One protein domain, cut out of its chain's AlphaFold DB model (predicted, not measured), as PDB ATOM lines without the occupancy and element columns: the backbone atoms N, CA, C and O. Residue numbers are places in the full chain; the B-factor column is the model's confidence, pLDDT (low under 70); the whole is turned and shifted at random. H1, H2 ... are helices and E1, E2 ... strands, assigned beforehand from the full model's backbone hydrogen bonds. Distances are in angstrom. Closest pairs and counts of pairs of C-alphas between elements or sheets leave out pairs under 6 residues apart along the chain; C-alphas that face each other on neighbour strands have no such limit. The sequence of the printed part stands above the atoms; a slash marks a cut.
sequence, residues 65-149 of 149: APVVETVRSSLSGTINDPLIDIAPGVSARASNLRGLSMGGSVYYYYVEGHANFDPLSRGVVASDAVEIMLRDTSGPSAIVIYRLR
ATOM      1  N   ALA A  65     -13.127  11.099  28.428       86.69
ATOM      2  CA  ALA A  65     -13.382  10.149  29.511       86.69
ATOM      3  C   ALA A  65     -12.955   8.700  29.187       86.69
ATOM      4  O   ALA A  65     -12.262   8.111  30.014       86.69
ATOM      5  N   PRO A  66     -13.267   8.112  28.010       88.62
ATOM      6  CA  PRO A  66     -12.796   6.765  27.672       88.62
ATOM      7  C   PRO A  66     -11.267   6.664  27.546       88.62
ATOM      8  O   PRO A  66     -10.693   5.629  27.887       88.62
ATOM      9  N   VAL A  67     -10.596   7.729  27.094       90.12
ATOM     10  CA  VAL A  67      -9.128   7.774  26.992       90.12
ATOM     11  C   VAL A  67      -8.521   7.777  28.394       90.12
ATOM     12  O   VAL A  67      -7.663   6.949  28.690       90.12
ATOM     13  N   VAL A  68      -9.017   8.650  29.276       91.06
ATOM     14  CA  VAL A  68      -8.603   8.722  30.688       91.06
ATOM     15  C   VAL A  68      -8.803   7.385  31.386       91.06
ATOM     16  O   VAL A  68      -7.886   6.892  32.039       91.06
ATOM     17  N   GLU A  69      -9.980   6.786  31.229       90.94
ATOM     18  CA  GLU A  69     -10.310   5.516  31.870       90.94
ATOM     19  C   GLU A  69      -9.390   4.392  31.395       90.94
ATOM     20  O   GLU A  69      -8.897   3.605  32.199       90.94
ATOM     21  N   THR A  70      -9.072   4.359  30.101       91.12
ATOM     22  CA  THR A  70      -8.146   3.364  29.545       91.12
ATOM     23  C   THR A  70      -6.727   3.564  30.063       91.12
ATOM     24  O   THR A  70      -6.070   2.593  30.438       91.12
ATOM     25  N   VAL A  71      -6.250   4.812  30.137       91.06
ATOM     26  CA  VAL A  71      -4.934   5.123  30.713       91.06
ATOM     27  C   VAL A  71      -4.889   4.703  32.182       91.06
ATOM     28  O   VAL A  71      -3.949   4.030  32.594       91.06
ATOM     29  N   ARG A  72      -5.923   5.014  32.970       91.19
ATOM     30  CA  ARG A  72      -6.015   4.594  34.377       91.19
ATOM     31  C   ARG A  72      -6.036   3.086  34.532       91.19
ATOM     32  O   ARG A  72      -5.266   2.559  35.325       91.19
ATOM     33  N   SER A  73      -6.863   2.412  33.746       90.12
ATOM     34  CA  SER A  73      -6.970   0.957  33.734       90.12
ATOM     35  C   SER A  73      -5.667   0.277  33.296       90.12
ATOM     36  O   SER A  73      -5.337  -0.802  33.781       90.12
ATOM     37  N   SER A  74      -4.892   0.901  32.405       88.19
ATOM     38  CA  SER A  74      -3.535   0.454  32.081       88.19
ATOM     39  C   SER A  74      -2.598   0.644  33.278       88.19
ATOM     40  O   SER A  74      -1.922  -0.299  33.693       88.19
ATOM     41  N   LEU A  75      -2.595   1.828  33.898       88.31
ATOM     42  CA  LEU A  75      -1.745   2.141  35.049       88.31
ATOM     43  C   LEU A  75      -2.029   1.236  36.257       88.31
ATOM     44  O   LEU A  75      -1.075   0.785  36.892       88.31
ATOM     45  N   SER A  76      -3.297   0.914  36.527       88.25
ATOM     46  CA  SER A  76      -3.719  -0.025  37.576       88.25
ATOM     47  C   SER A  76      -3.457  -1.495  37.228       88.25
ATOM     48  O   SER A  76      -3.605  -2.356  38.092       88.25
ATOM     49  N   GLY A  77      -3.084  -1.801  35.980       84.62
ATOM     50  CA  GLY A  77      -2.907  -3.170  35.492       84.62
ATOM     51  C   GLY A  77      -4.218  -3.926  35.256       84.62
ATOM     52  O   GLY A  77      -4.200  -5.141  35.086       84.62
ATOM     53  N   THR A  78      -5.354  -3.227  35.243       88.94
ATOM     54  CA  THR A  78      -6.674  -3.801  34.947       88.94
ATOM     55  C   THR A  78      -6.790  -4.218  33.481       88.94
ATOM     56  O   THR A  78      -7.416  -5.230  33.174       88.94
ATOM     57  N   ILE A  79      -6.167  -3.463  32.573       88.75
ATOM     58  CA  ILE A  79      -6.058  -3.814  31.153       88.75
ATOM     59  C   ILE A  79      -4.649  -4.333  30.869       88.75
ATOM     60  O   ILE A  79      -3.661  -3.838  31.415       88.75
ATOM     61  N   ASN A  80      -4.564  -5.321  29.977       86.69
ATOM     62  CA  ASN A  80      -3.294  -5.833  29.483       86.69
ATOM     63  C   ASN A  80      -2.619  -4.802  28.565       86.69
ATOM     64  O   ASN A  80      -2.891  -4.742  27.366       86.69
ATOM     65  N   ASP A  81      -1.749  -3.990  29.153       86.94
ATOM     66  CA  ASP A  81      -0.830  -3.107  28.447       86.94
ATOM     67  C   ASP A  81       0.597  -3.648  28.618       86.94
ATOM     68  O   ASP A  81       1.147  -3.568  29.725       86.94
ATOM     69  N   PRO A  82       1.182  -4.253  27.568       91.00
ATOM     70  CA  PRO A  82       2.440  -4.966  27.693       91.00
ATOM     71  C   PRO A  82       3.571  -4.016  28.088       91.00
ATOM     72  O   PRO A  82       3.717  -2.920  27.546       91.00
ATOM     73  N   LEU A  83       4.402  -4.468  29.024       91.56
ATOM     74  CA  LEU A  83       5.653  -3.802  29.363       91.56
ATOM     75  C   LEU A  83       6.700  -4.137  28.297       91.56
ATOM     76  O   LEU A  83       6.879  -5.295  27.925       91.56
ATOM     77  N   ILE A  84       7.369  -3.106  27.799       92.06
ATOM     78  CA  ILE A  84       8.460  -3.184  26.836       92.06
ATOM     79  C   ILE A  84       9.731  -2.753  27.553       92.06
ATOM     80  O   ILE A  84       9.764  -1.681  28.160       92.06
ATOM     81  N   ASP A  85      10.778  -3.561  27.444       92.12
ATOM     82  CA  ASP A  85      12.101  -3.198  27.935       92.12
ATOM     83  C   ASP A  85      12.709  -2.115  27.035       92.12
ATOM     84  O   ASP A  85      12.821  -2.279  25.819       92.12
ATOM     85  N   ILE A  86      13.078  -0.986  27.637       89.06
ATOM     86  CA  ILE A  86      13.640   0.180  26.935       89.06
ATOM     87  C   ILE A  86      15.145   0.277  27.182       89.06
ATOM     88  O   ILE A  86      15.903   0.693  26.308       89.06
ATOM     89  N   ALA A  87      15.585  -0.120  28.373       88.69
ATOM     90  CA  ALA A  87      16.987  -0.194  28.758       88.69
ATOM     91  C   ALA A  87      17.172  -1.313  29.800       88.69
ATOM     92  O   ALA A  87      16.182  -1.814  30.338       88.69
ATOM     93  N   PRO A  88      18.413  -1.725  30.118       90.19
ATOM     94  CA  PRO A  88      18.656  -2.733  31.146       90.19
ATOM     95  C   PRO A  88      18.003  -2.352  32.484       90.19
ATOM     96  O   PRO A  88      18.343  -1.331  33.078       90.19
ATOM     97  N   GLY A  89      17.047  -3.165  32.940       88.38
ATOM     98  CA  GLY A  89      16.300  -2.932  34.181       88.38
ATOM     99  C   GLY A  89      15.216  -1.847  34.104       88.38
ATOM    100  O   GLY A  89      14.626  -1.522  35.130       88.38
ATOM    101  N   VAL A  90      14.941  -1.295  32.917       89.50
ATOM    102  CA  VAL A  90      13.924  -0.259  32.705       89.50
ATOM    103  C   VAL A  90      12.913  -0.742  31.679       89.50
ATOM    104  O   VAL A  90      13.233  -0.904  30.499       89.50
ATOM    105  N   SER A  91      11.672  -0.894  32.124       90.94
ATOM    106  CA  SER A  91      10.535  -1.192  31.267       90.94
ATOM    107  C   SER A  91       9.513  -0.064  31.319       90.94
ATOM    108  O   SER A  91       9.360   0.623  32.332       90.94
ATOM    109  N   ALA A  92       8.807   0.140  30.213       91.31
ATOM    110  CA  ALA A  92       7.644   1.010  30.189       91.31
ATOM    111  C   ALA A  92       6.506   0.369  29.417       91.31
ATOM    112  O   ALA A  92       6.692  -0.532  28.602       91.31
ATOM    113  N   ARG A  93       5.305   0.864  29.674       92.19
ATOM    114  CA  ARG A  93       4.103   0.382  29.006       92.19
ATOM    115  C   ARG A  93       4.141   0.721  27.520       92.19
ATOM    116  O   ARG A  93       4.557   1.818  27.135       92.19
ATOM    117  N   ALA A  94       3.667  -0.199  26.689       92.25
ATOM    118  CA  ALA A  94       3.624  -0.012  25.249       92.25
ATOM    119  C   ALA A  94       2.794   1.217  24.861       92.25
ATOM    120  O   ALA A  94       3.207   1.962  23.970       92.25
ATOM    121  N   SER A  95       1.677   1.466  25.555       91.88
ATOM    122  CA  SER A  95       0.849   2.654  25.310       91.88
ATOM    123  C   SER A  95       1.543   3.967  25.692       91.88
ATOM    124  O   SER A  95       1.340   4.974  25.017       91.88
ATOM    125  N   ASN A  96       2.414   3.970  26.708       92.38
ATOM    126  CA  ASN A  96       3.193   5.155  27.066       92.38
ATOM    127  C   ASN A  96       4.259   5.453  26.004       92.38
ATOM    128  O   ASN A  96       4.469   6.607  25.650       92.38
ATOM    129  N   LEU A  97       4.876   4.415  25.431       92.19
ATOM    130  CA  LEU A  97       5.916   4.569  24.414       92.19
ATOM    131  C   LEU A  97       5.361   4.943  23.029       92.19
ATOM    132  O   LEU A  97       5.924   5.798  22.340       92.19
ATOM    133  N   ARG A  98       4.297   4.255  22.594       92.06
ATOM    134  CA  ARG A  98       3.751   4.327  21.225       92.06
ATOM    135  C   ARG A  98       2.500   5.196  21.107       92.06
ATOM    136  O   ARG A  98       2.126   5.546  19.991       92.06
ATOM    137  N   GLY A  99       1.896   5.570  22.229       92.44
ATOM    138  CA  GLY A  99       0.603   6.238  22.276       92.44
ATOM    139  C   GLY A  99      -0.563   5.249  22.301       92.44
ATOM    140  O   GLY A  99      -0.446   4.075  21.941       92.44
ATOM    141  N   LEU A 100      -1.710   5.748  22.741       92.19
ATOM    142  CA  LEU A 100      -2.986   5.060  22.790       92.19
ATOM    143  C   LEU A 100      -3.824   5.455  21.570       92.19
ATOM    144  O   LEU A 100      -4.260   6.598  21.446       92.19
ATOM    145  N   SER A 101      -4.073   4.503  20.674       90.56
ATOM    146  CA  SER A 101      -4.943   4.715  19.514       90.56
ATOM    147  C   SER A 101      -6.408   4.509  19.897       90.56
ATOM    148  O   SER A 101      -6.802   3.401  20.259       90.56
ATOM    149  N   MET A 102      -7.230   5.550  19.781       87.06
ATOM    150  CA  MET A 102      -8.662   5.489  20.074       87.06
ATOM    151  C   MET A 102      -9.447   6.422  19.149       87.06
ATOM    152  O   MET A 102      -9.078   7.576  18.950       87.06
ATOM    153  N   GLY A 103     -10.541   5.924  18.565       83.81
ATOM    154  CA  GLY A 103     -11.402   6.740  17.696       83.81
ATOM    155  C   GLY A 103     -10.677   7.332  16.478       83.81
ATOM    156  O   GLY A 103     -10.981   8.447  16.074       83.81
ATOM    157  N   GLY A 104      -9.680   6.625  15.931       86.06
ATOM    158  CA  GLY A 104      -8.886   7.085  14.784       86.06
ATOM    159  C   GLY A 104      -7.831   8.150  15.105       86.06
ATOM    160  O   GLY A 104      -7.158   8.619  14.194       86.06
ATOM    161  N   SER A 105      -7.663   8.517  16.378       90.19
ATOM    162  CA  SER A 105      -6.626   9.440  16.848       90.19
ATOM    163  C   SER A 105      -5.640   8.724  17.768       90.19
ATOM    164  O   SER A 105      -6.011   7.780  18.466       90.19
ATOM    165  N   VAL A 106      -4.388   9.183  17.786       92.88
ATOM    166  CA  VAL A 106      -3.364   8.694  18.718       92.88
ATOM    167  C   VAL A 106      -3.183   9.719  19.827       92.88
ATOM    168  O   VAL A 106      -2.845  10.874  19.572       92.88
ATOM    169  N   TYR A 107      -3.411   9.276  21.056       94.25
ATOM    170  CA  TYR A 107      -3.244  10.072  22.261       94.25
ATOM    171  C   TYR A 107      -1.973   9.649  22.979       94.25
ATOM    172  O   TYR A 107      -1.694   8.462  23.133       94.25
ATOM    173  N   TYR A 108      -1.223  10.619  23.464       95.75
ATOM    174  CA  TYR A 108      -0.072  10.395  24.320       95.75
ATOM    175  C   TYR A 108      -0.393  10.894  25.718       95.75
ATOM    176  O   TYR A 108      -1.267  11.742  25.909       95.75
ATOM    177  N   TYR A 109       0.298  10.344  26.708       95.31
ATOM    178  CA  TYR A 109       0.090  10.744  28.085       95.31
ATOM    179  C   TYR A 109       1.386  10.692  28.879       95.31
ATOM    180  O   TYR A 109       2.266   9.879  28.594       95.31
ATOM    181  N   TYR A 110       1.459  11.527  29.907       94.75
ATOM    182  CA  TYR A 110       2.473  11.445  30.947       94.75
ATOM    183  C   TYR A 110       1.824  11.633  32.320       94.75
ATOM    184  O   TYR A 110       0.774  12.266  32.456       94.75
ATOM    185  N   VAL A 111       2.444  11.056  33.342       94.19
ATOM    186  CA  VAL A 111       2.030  11.179  34.740       94.19
ATOM    187  C   VAL A 111       3.000  12.112  35.448       94.19
ATOM    188  O   VAL A 111       4.208  11.866  35.482       94.19
ATOM    189  N   GLU A 112       2.491  13.203  36.010       92.12
ATOM    190  CA  GLU A 112       3.322  14.163  36.734       92.12
ATOM    191  C   GLU A 112       4.001  13.490  37.942       92.12
ATOM    192  O   GLU A 112       3.415  12.658  38.640       92.12
ATOM    193  N   GLY A 113       5.274  13.826  38.170       88.75
ATOM    194  CA  GLY A 113       6.076  13.267  39.265       88.75
ATOM    195  C   GLY A 113       6.588  11.836  39.050       88.75
ATOM    196  O   GLY A 113       7.229  11.299  39.949       88.75
ATOM    197  N   HIS A 114       6.343  11.226  37.886       89.25
ATOM    198  CA  HIS A 114       6.791   9.869  37.558       89.25
ATOM    199  C   HIS A 114       7.787   9.857  36.393       89.25
ATOM    200  O   HIS A 114       7.889  10.813  35.623       89.25
ATOM    201  N   ALA A 115       8.523   8.751  36.252       89.12
ATOM    202  CA  ALA A 115       9.313   8.495  35.055       89.12
ATOM    203  C   ALA A 115       8.369   8.181  33.886       89.12
ATOM    204  O   ALA A 115       7.572   7.245  33.963       89.12
ATOM    205  N   ASN A 116       8.468   8.963  32.814       92.50
ATOM    206  CA  ASN A 116       7.639   8.820  31.625       92.50
ATOM    207  C   ASN A 116       8.510   8.559  30.398       92.50
ATOM    208  O   ASN A 116       9.623   9.070  30.282       92.50
ATOM    209  N   PHE A 117       7.979   7.771  29.472       93.38
ATOM    210  CA  PHE A 117       8.658   7.345  28.250       93.38
ATOM    211  C   PHE A 117       7.870   7.727  26.994       93.38
ATOM    212  O   PHE A 117       8.133   7.220  25.900       93.38
ATOM    213  N   ASP A 118       6.928   8.655  27.122       94.00
ATOM    214  CA  ASP A 118       6.216   9.235  25.994       94.00
ATOM    215  C   ASP A 118       7.136  10.133  25.142       94.00
ATOM    216  O   ASP A 118       8.218  10.532  25.589       94.00
ATOM    217  N   PRO A 119       6.769  10.424  23.881       94.06
ATOM    218  CA  PRO A 119       7.623  11.188  22.973       94.06
ATOM    219  C   PRO A 119       8.024  12.575  23.494       94.06
ATOM    220  O   PRO A 119       9.154  12.997  23.244       94.06
ATOM    221  N   LEU A 120       7.139  13.257  24.229       93.44
ATOM    222  CA  LEU A 120       7.423  14.560  24.830       93.44
ATOM    223  C   LEU A 120       8.430  14.426  25.980       93.44
ATOM    224  O   LEU A 120       9.456  15.103  25.964       93.44
ATOM    225  N   SER A 121       8.209  13.510  26.929       92.69
ATOM    226  CA  SER A 121       9.140  13.304  28.056       92.69
ATOM    227  C   SER A 121      10.517  12.795  27.621       92.69
ATOM    228  O   SER A 121      11.521  13.087  28.266       92.69
ATOM    229  N   ARG A 122      10.592  12.060  26.504       91.75
ATOM    230  CA  ARG A 122      11.862  11.620  25.903       91.75
ATOM    231  C   ARG A 122      12.569  12.704  25.084       91.75
ATOM    232  O   ARG A 122      13.668  12.452  24.599       91.75
ATOM    233  N   GLY A 123      11.947  13.866  24.879       92.25
ATOM    234  CA  GLY A 123      12.484  14.931  24.027       92.25
ATOM    235  C   GLY A 123      12.515  14.581  22.535       92.25
ATOM    236  O   GLY A 123      13.235  15.216  21.771       92.25
ATOM    237  N   VAL A 124      11.753  13.568  22.109       93.25
ATOM    238  CA  VAL A 124      11.594  13.205  20.688       93.25
ATOM    239  C   VAL A 124      10.689  14.212  19.979       93.25
ATOM    240  O   VAL A 124      10.831  14.447  18.782       93.25
ATOM    241  N   VAL A 125       9.757  14.807  20.725       93.94
ATOM    242  CA  VAL A 125       8.805  15.809  20.246       93.94
ATOM    243  C   VAL A 125       8.988  17.096  21.048       93.94
ATOM    244  O   VAL A 125       9.153  17.056  22.266       93.94
ATOM    245  N   ALA A 126       8.944  18.235  20.359       92.56
ATOM    246  CA  ALA A 126       9.014  19.552  20.977       92.56
ATOM    247  C   ALA A 126       7.674  19.955  21.623       92.56
ATOM    248  O   ALA A 126       6.597  19.548  21.186       92.56
ATOM    249  N   SER A 127       7.731  20.773  22.674       89.69
ATOM    250  CA  SER A 127       6.551  21.179  23.452       89.69
ATOM    251  C   SER A 127       5.562  22.069  22.689       89.69
ATOM    252  O   SER A 127       4.409  22.192  23.091       89.69
ATOM    253  N   ASP A 128       5.978  22.685  21.588       92.81
ATOM    254  CA  ASP A 128       5.131  23.480  20.693       92.81
ATOM    255  C   ASP A 128       4.379  22.627  19.653       92.81
ATOM    256  O   ASP A 128       3.347  23.055  19.121       92.81
ATOM    257  N   ALA A 129       4.856  21.404  19.409       92.44
ATOM    258  CA  ALA A 129       4.240  20.421  18.523       92.44
ATOM    259  C   ALA A 129       3.139  19.591  19.208       92.44
ATOM    260  O   ALA A 129       2.470  18.790  18.552       92.44
ATOM    261  N   VAL A 130       2.934  19.780  20.517       92.75
ATOM    262  CA  VAL A 130       1.893  19.088  21.279       92.75
ATOM    263  C   VAL A 130       0.708  19.999  21.567       92.75
ATOM    264  O   VAL A 130       0.832  21.200  21.804       92.75
ATOM    265  N   GLU A 131      -0.473  19.402  21.589       92.25
ATOM    266  CA  GLU A 131      -1.689  20.041  22.058       92.25
ATOM    267  C   GLU A 131      -2.198  19.281  23.279       92.25
ATOM    268  O   GLU A 131      -2.578  18.111  23.187       92.25
ATOM    269  N   ILE A 132      -2.176  19.944  24.435       91.94
ATOM    270  CA  ILE A 132      -2.680  19.373  25.684       91.94
ATOM    271  C   ILE A 132      -4.202  19.309  25.594       91.94
ATOM    272  O   ILE A 132      -4.872  20.328  25.450       91.94
ATOM    273  N   MET A 133      -4.731  18.094  25.676       90.38
ATOM    274  CA  MET A 133      -6.159  17.802  25.578       90.38
ATOM    275  C   MET A 133      -6.825  17.842  26.945       90.38
ATOM    276  O   MET A 133      -7.935  18.347  27.091       90.38
ATOM    277  N   LEU A 134      -6.149  17.291  27.953       91.00
ATOM    278  CA  LEU A 134      -6.680  17.193  29.300       91.00
ATOM    279  C   LEU A 134      -5.547  17.091  30.312       91.00
ATOM    280  O   LEU A 134      -4.588  16.349  30.112       91.00
ATOM    281  N   ARG A 135      -5.710  17.784  31.435       92.94
ATOM    282  CA  ARG A 135      -4.948  17.548  32.656       92.94
ATOM    283  C   ARG A 135      -5.921  17.105  33.733       92.94
ATOM    284  O   ARG A 135      -6.742  17.893  34.191       92.94
ATOM    285  N   ASP A 136      -5.844  15.838  34.094       88.50
ATOM    286  CA  ASP A 136      -6.735  15.202  35.046       88.50
ATOM    287  C   ASP A 136      -6.028  15.013  36.388       88.50
ATOM    288  O   ASP A 136      -5.031  14.302  36.493       88.50
ATOM    289  N   THR A 137      -6.557  15.663  37.420       90.88
ATOM    290  CA  THR A 137      -6.017  15.653  38.784       90.88
ATOM    291  C   THR A 137      -6.871  14.831  39.748       90.88
ATOM    292  O   THR A 137      -6.699  14.953  40.956       90.88
ATOM    293  N   SER A 138      -7.828  14.034  39.259       84.38
ATOM    294  CA  SER A 138      -8.756  13.306  40.135       84.38
ATOM    295  C   SER A 138      -8.167  12.014  40.725       84.38
ATOM    296  O   SER A 138      -8.839  11.347  41.510       84.38
ATOM    297  N   GLY A 139      -6.952  11.631  40.320       82.50
ATOM    298  CA  GLY A 139      -6.222  10.465  40.820       82.50
ATOM    299  C   GLY A 139      -5.096  10.824  41.803       82.50
ATOM    300  O   GLY A 139      -4.878  11.997  42.099       82.50
ATOM    301  N   PRO A 140      -4.333   9.822  42.285       84.62
ATOM    302  CA  PRO A 140      -3.183  10.038  43.175       84.62
ATOM    303  C   PRO A 140      -2.037  10.815  42.509       84.62
ATOM    304  O   PRO A 140      -1.146  11.326  43.181       84.62
ATOM    305  N   SER A 141      -2.027  10.889  41.181       88.50
ATOM    306  CA  SER A 141      -1.080  11.685  40.406       88.50
ATOM    307  C   SER A 141      -1.805  12.292  39.219       88.50
ATOM    308  O   SER A 141      -2.727  11.678  38.676       88.50
ATOM    309  N   ALA A 142      -1.402  13.501  38.838       91.56
ATOM    310  CA  ALA A 142      -2.007  14.178  37.707       91.56
ATOM    311  C   ALA A 142      -1.587  13.491  36.403       91.56
ATOM    312  O   ALA A 142      -0.397  13.274  36.160       91.56
ATOM    313  N   ILE A 143      -2.568  13.153  35.573       93.25
ATOM    314  CA  ILE A 143      -2.365  12.565  34.252       93.25
ATOM    315  C   ILE A 143      -2.595  13.667  33.230       93.25
ATOM    316  O   ILE A 143      -3.654  14.296  33.208       93.25
ATOM    317  N   VAL A 144      -1.615  13.894  32.368       94.12
ATOM    318  CA  VAL A 144      -1.743  14.831  31.257       94.12
ATOM    319  C   VAL A 144      -1.849  14.034  29.972       94.12
ATOM    320  O   VAL A 144      -0.990  13.209  29.681       94.12
ATOM    321  N   ILE A 145      -2.911  14.283  29.215       93.94
ATOM    322  CA  ILE A 145      -3.179  13.679  27.914       93.94
ATOM    323  C   ILE A 145      -3.001  14.756  26.855       93.94
ATOM    324  O   ILE A 145      -3.545  15.858  26.967       93.94
ATOM    325  N   TYR A 146      -2.262  14.427  25.807       94.38
ATOM    326  CA  TYR A 146      -1.986  15.322  24.698       94.38
ATOM    327  C   TYR A 146      -2.031  14.581  23.363       94.38
ATOM    328  O   TYR A 146      -2.006  13.351  23.298       94.38
ATOM    329  N   ARG A 147      -2.099  15.350  22.283       93.50
ATOM    330  CA  ARG A 147      -1.930  14.860  20.913       93.50
ATOM    331  C   ARG A 147      -0.811  15.619  20.222       93.50
ATOM    332  O   ARG A 147      -0.446  16.714  20.649       93.50
ATOM    333  N   LEU A 148      -0.289  15.035  19.155       92.12
ATOM    334  CA  LEU A 148       0.582  15.748  18.226       92.12
ATOM    335  C   LEU A 148      -0.288  16.564  17.265       92.12
ATOM    336  O   LEU A 148      -1.389  16.122  16.923       92.12
ATOM    337  N   ARG A 149       0.180  17.758  16.897       86.75
ATOM    338  CA  ARG A 149      -0.467  18.615  15.893       86.75
ATOM    339  C   ARG A 149      -0.207  18.139  14.470       86.75
ATOM    340  O   ARG A 149       0.881  17.571  14.229       86.75
TER     341      ARG A 149
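Overview. This is residues 65 to 149 of the 149 residues of an uncharacterized protein of Chloroflexales bacterium ZM16-3 (UniProt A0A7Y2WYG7). A strongly twisted sheet of four strands, E3, E4, E6 and E5, has the helix H1 slantwise over one face, in two layers, helices on one face of a sheet. A separate small hairpin, E1 and E2, lies at one end of the longest axis, and the short helix H2 joins it to the sheet, beside the strands. The 85 printed residues hold two named helices and six named strands, in the order H1, E1, E2, H2, E3, E4, E5, E6; both sheets are antiparallel, and the class is mixed, helices and strands. The whole is compact and rounded, with a radius of gyration of the C-alphas of 12.2 A and spans of 32, 27 and 27 A.

Along the chain. In the larger sheet, E3 is residues 100 to 102, E4 is residues 105 to 111 and measures 20.0 A, E6 is residues 143 to 148 and measures 16.6 A, and E5 is residues 130 to 136 and measures 16.7 A. C-alpha 148 is at (0.582, 15.748, 18.226). H1, residues 65 to 75, begins with C-alpha 65 at (-13.382, 10.149, 29.511) and measures 15.2 A. H2 is residues 94 to 98, 5.9 A. E1, residues 83 to 87, measures 11.9 A, and E2, residues 90 to 93, measures 10.5 A.

Arrangement. The sheet runs E3, E4, E6, E5, with E3 and E5 as edge strands, and from edge to edge the strands' lines turn by 92 degrees. The pairing of E4 is staggered: residues 105 to 107 pair with E3, where N 100 and O 107 are 2.7 A apart, and residues 108 to 111 pair with E6, where N 108 and O 146 are 2.8 A apart. E5 and E6 form a hairpin, with N 131 and O 147 2.8 A apart; E3 and E4 form another. H1 is on the sheet at a height over the sheet of 8.3 A and lies over E4, at 54 degrees to it on the local plane; its closest C-alphas to E3 are those of Val 67 and Met 102, 7.3 A. H2 is on the sheet too, over none of its strands, and the C-alphas of Asn 96 and Tyr 109 in E4, the closest, are 6.5 A apart. H1 and H2 are near each other. In the hairpin of E1 and E2, N 84 and O 92 are 2.8 A apart, and both strands are apart from the larger sheet's strands. In H1 and H2 every O i to N i+4 pair is within hydrogen-bond range.

Size, cuts and confidence. The two C-alphas farthest apart, of Ala 65 and Pro 88, are 34.6 A apart. The printed part has no cut. The long link is E4 to E5, residues 112 to 129. Mean pLDDT of the printed part is 90.8, and no printed residue is under 70.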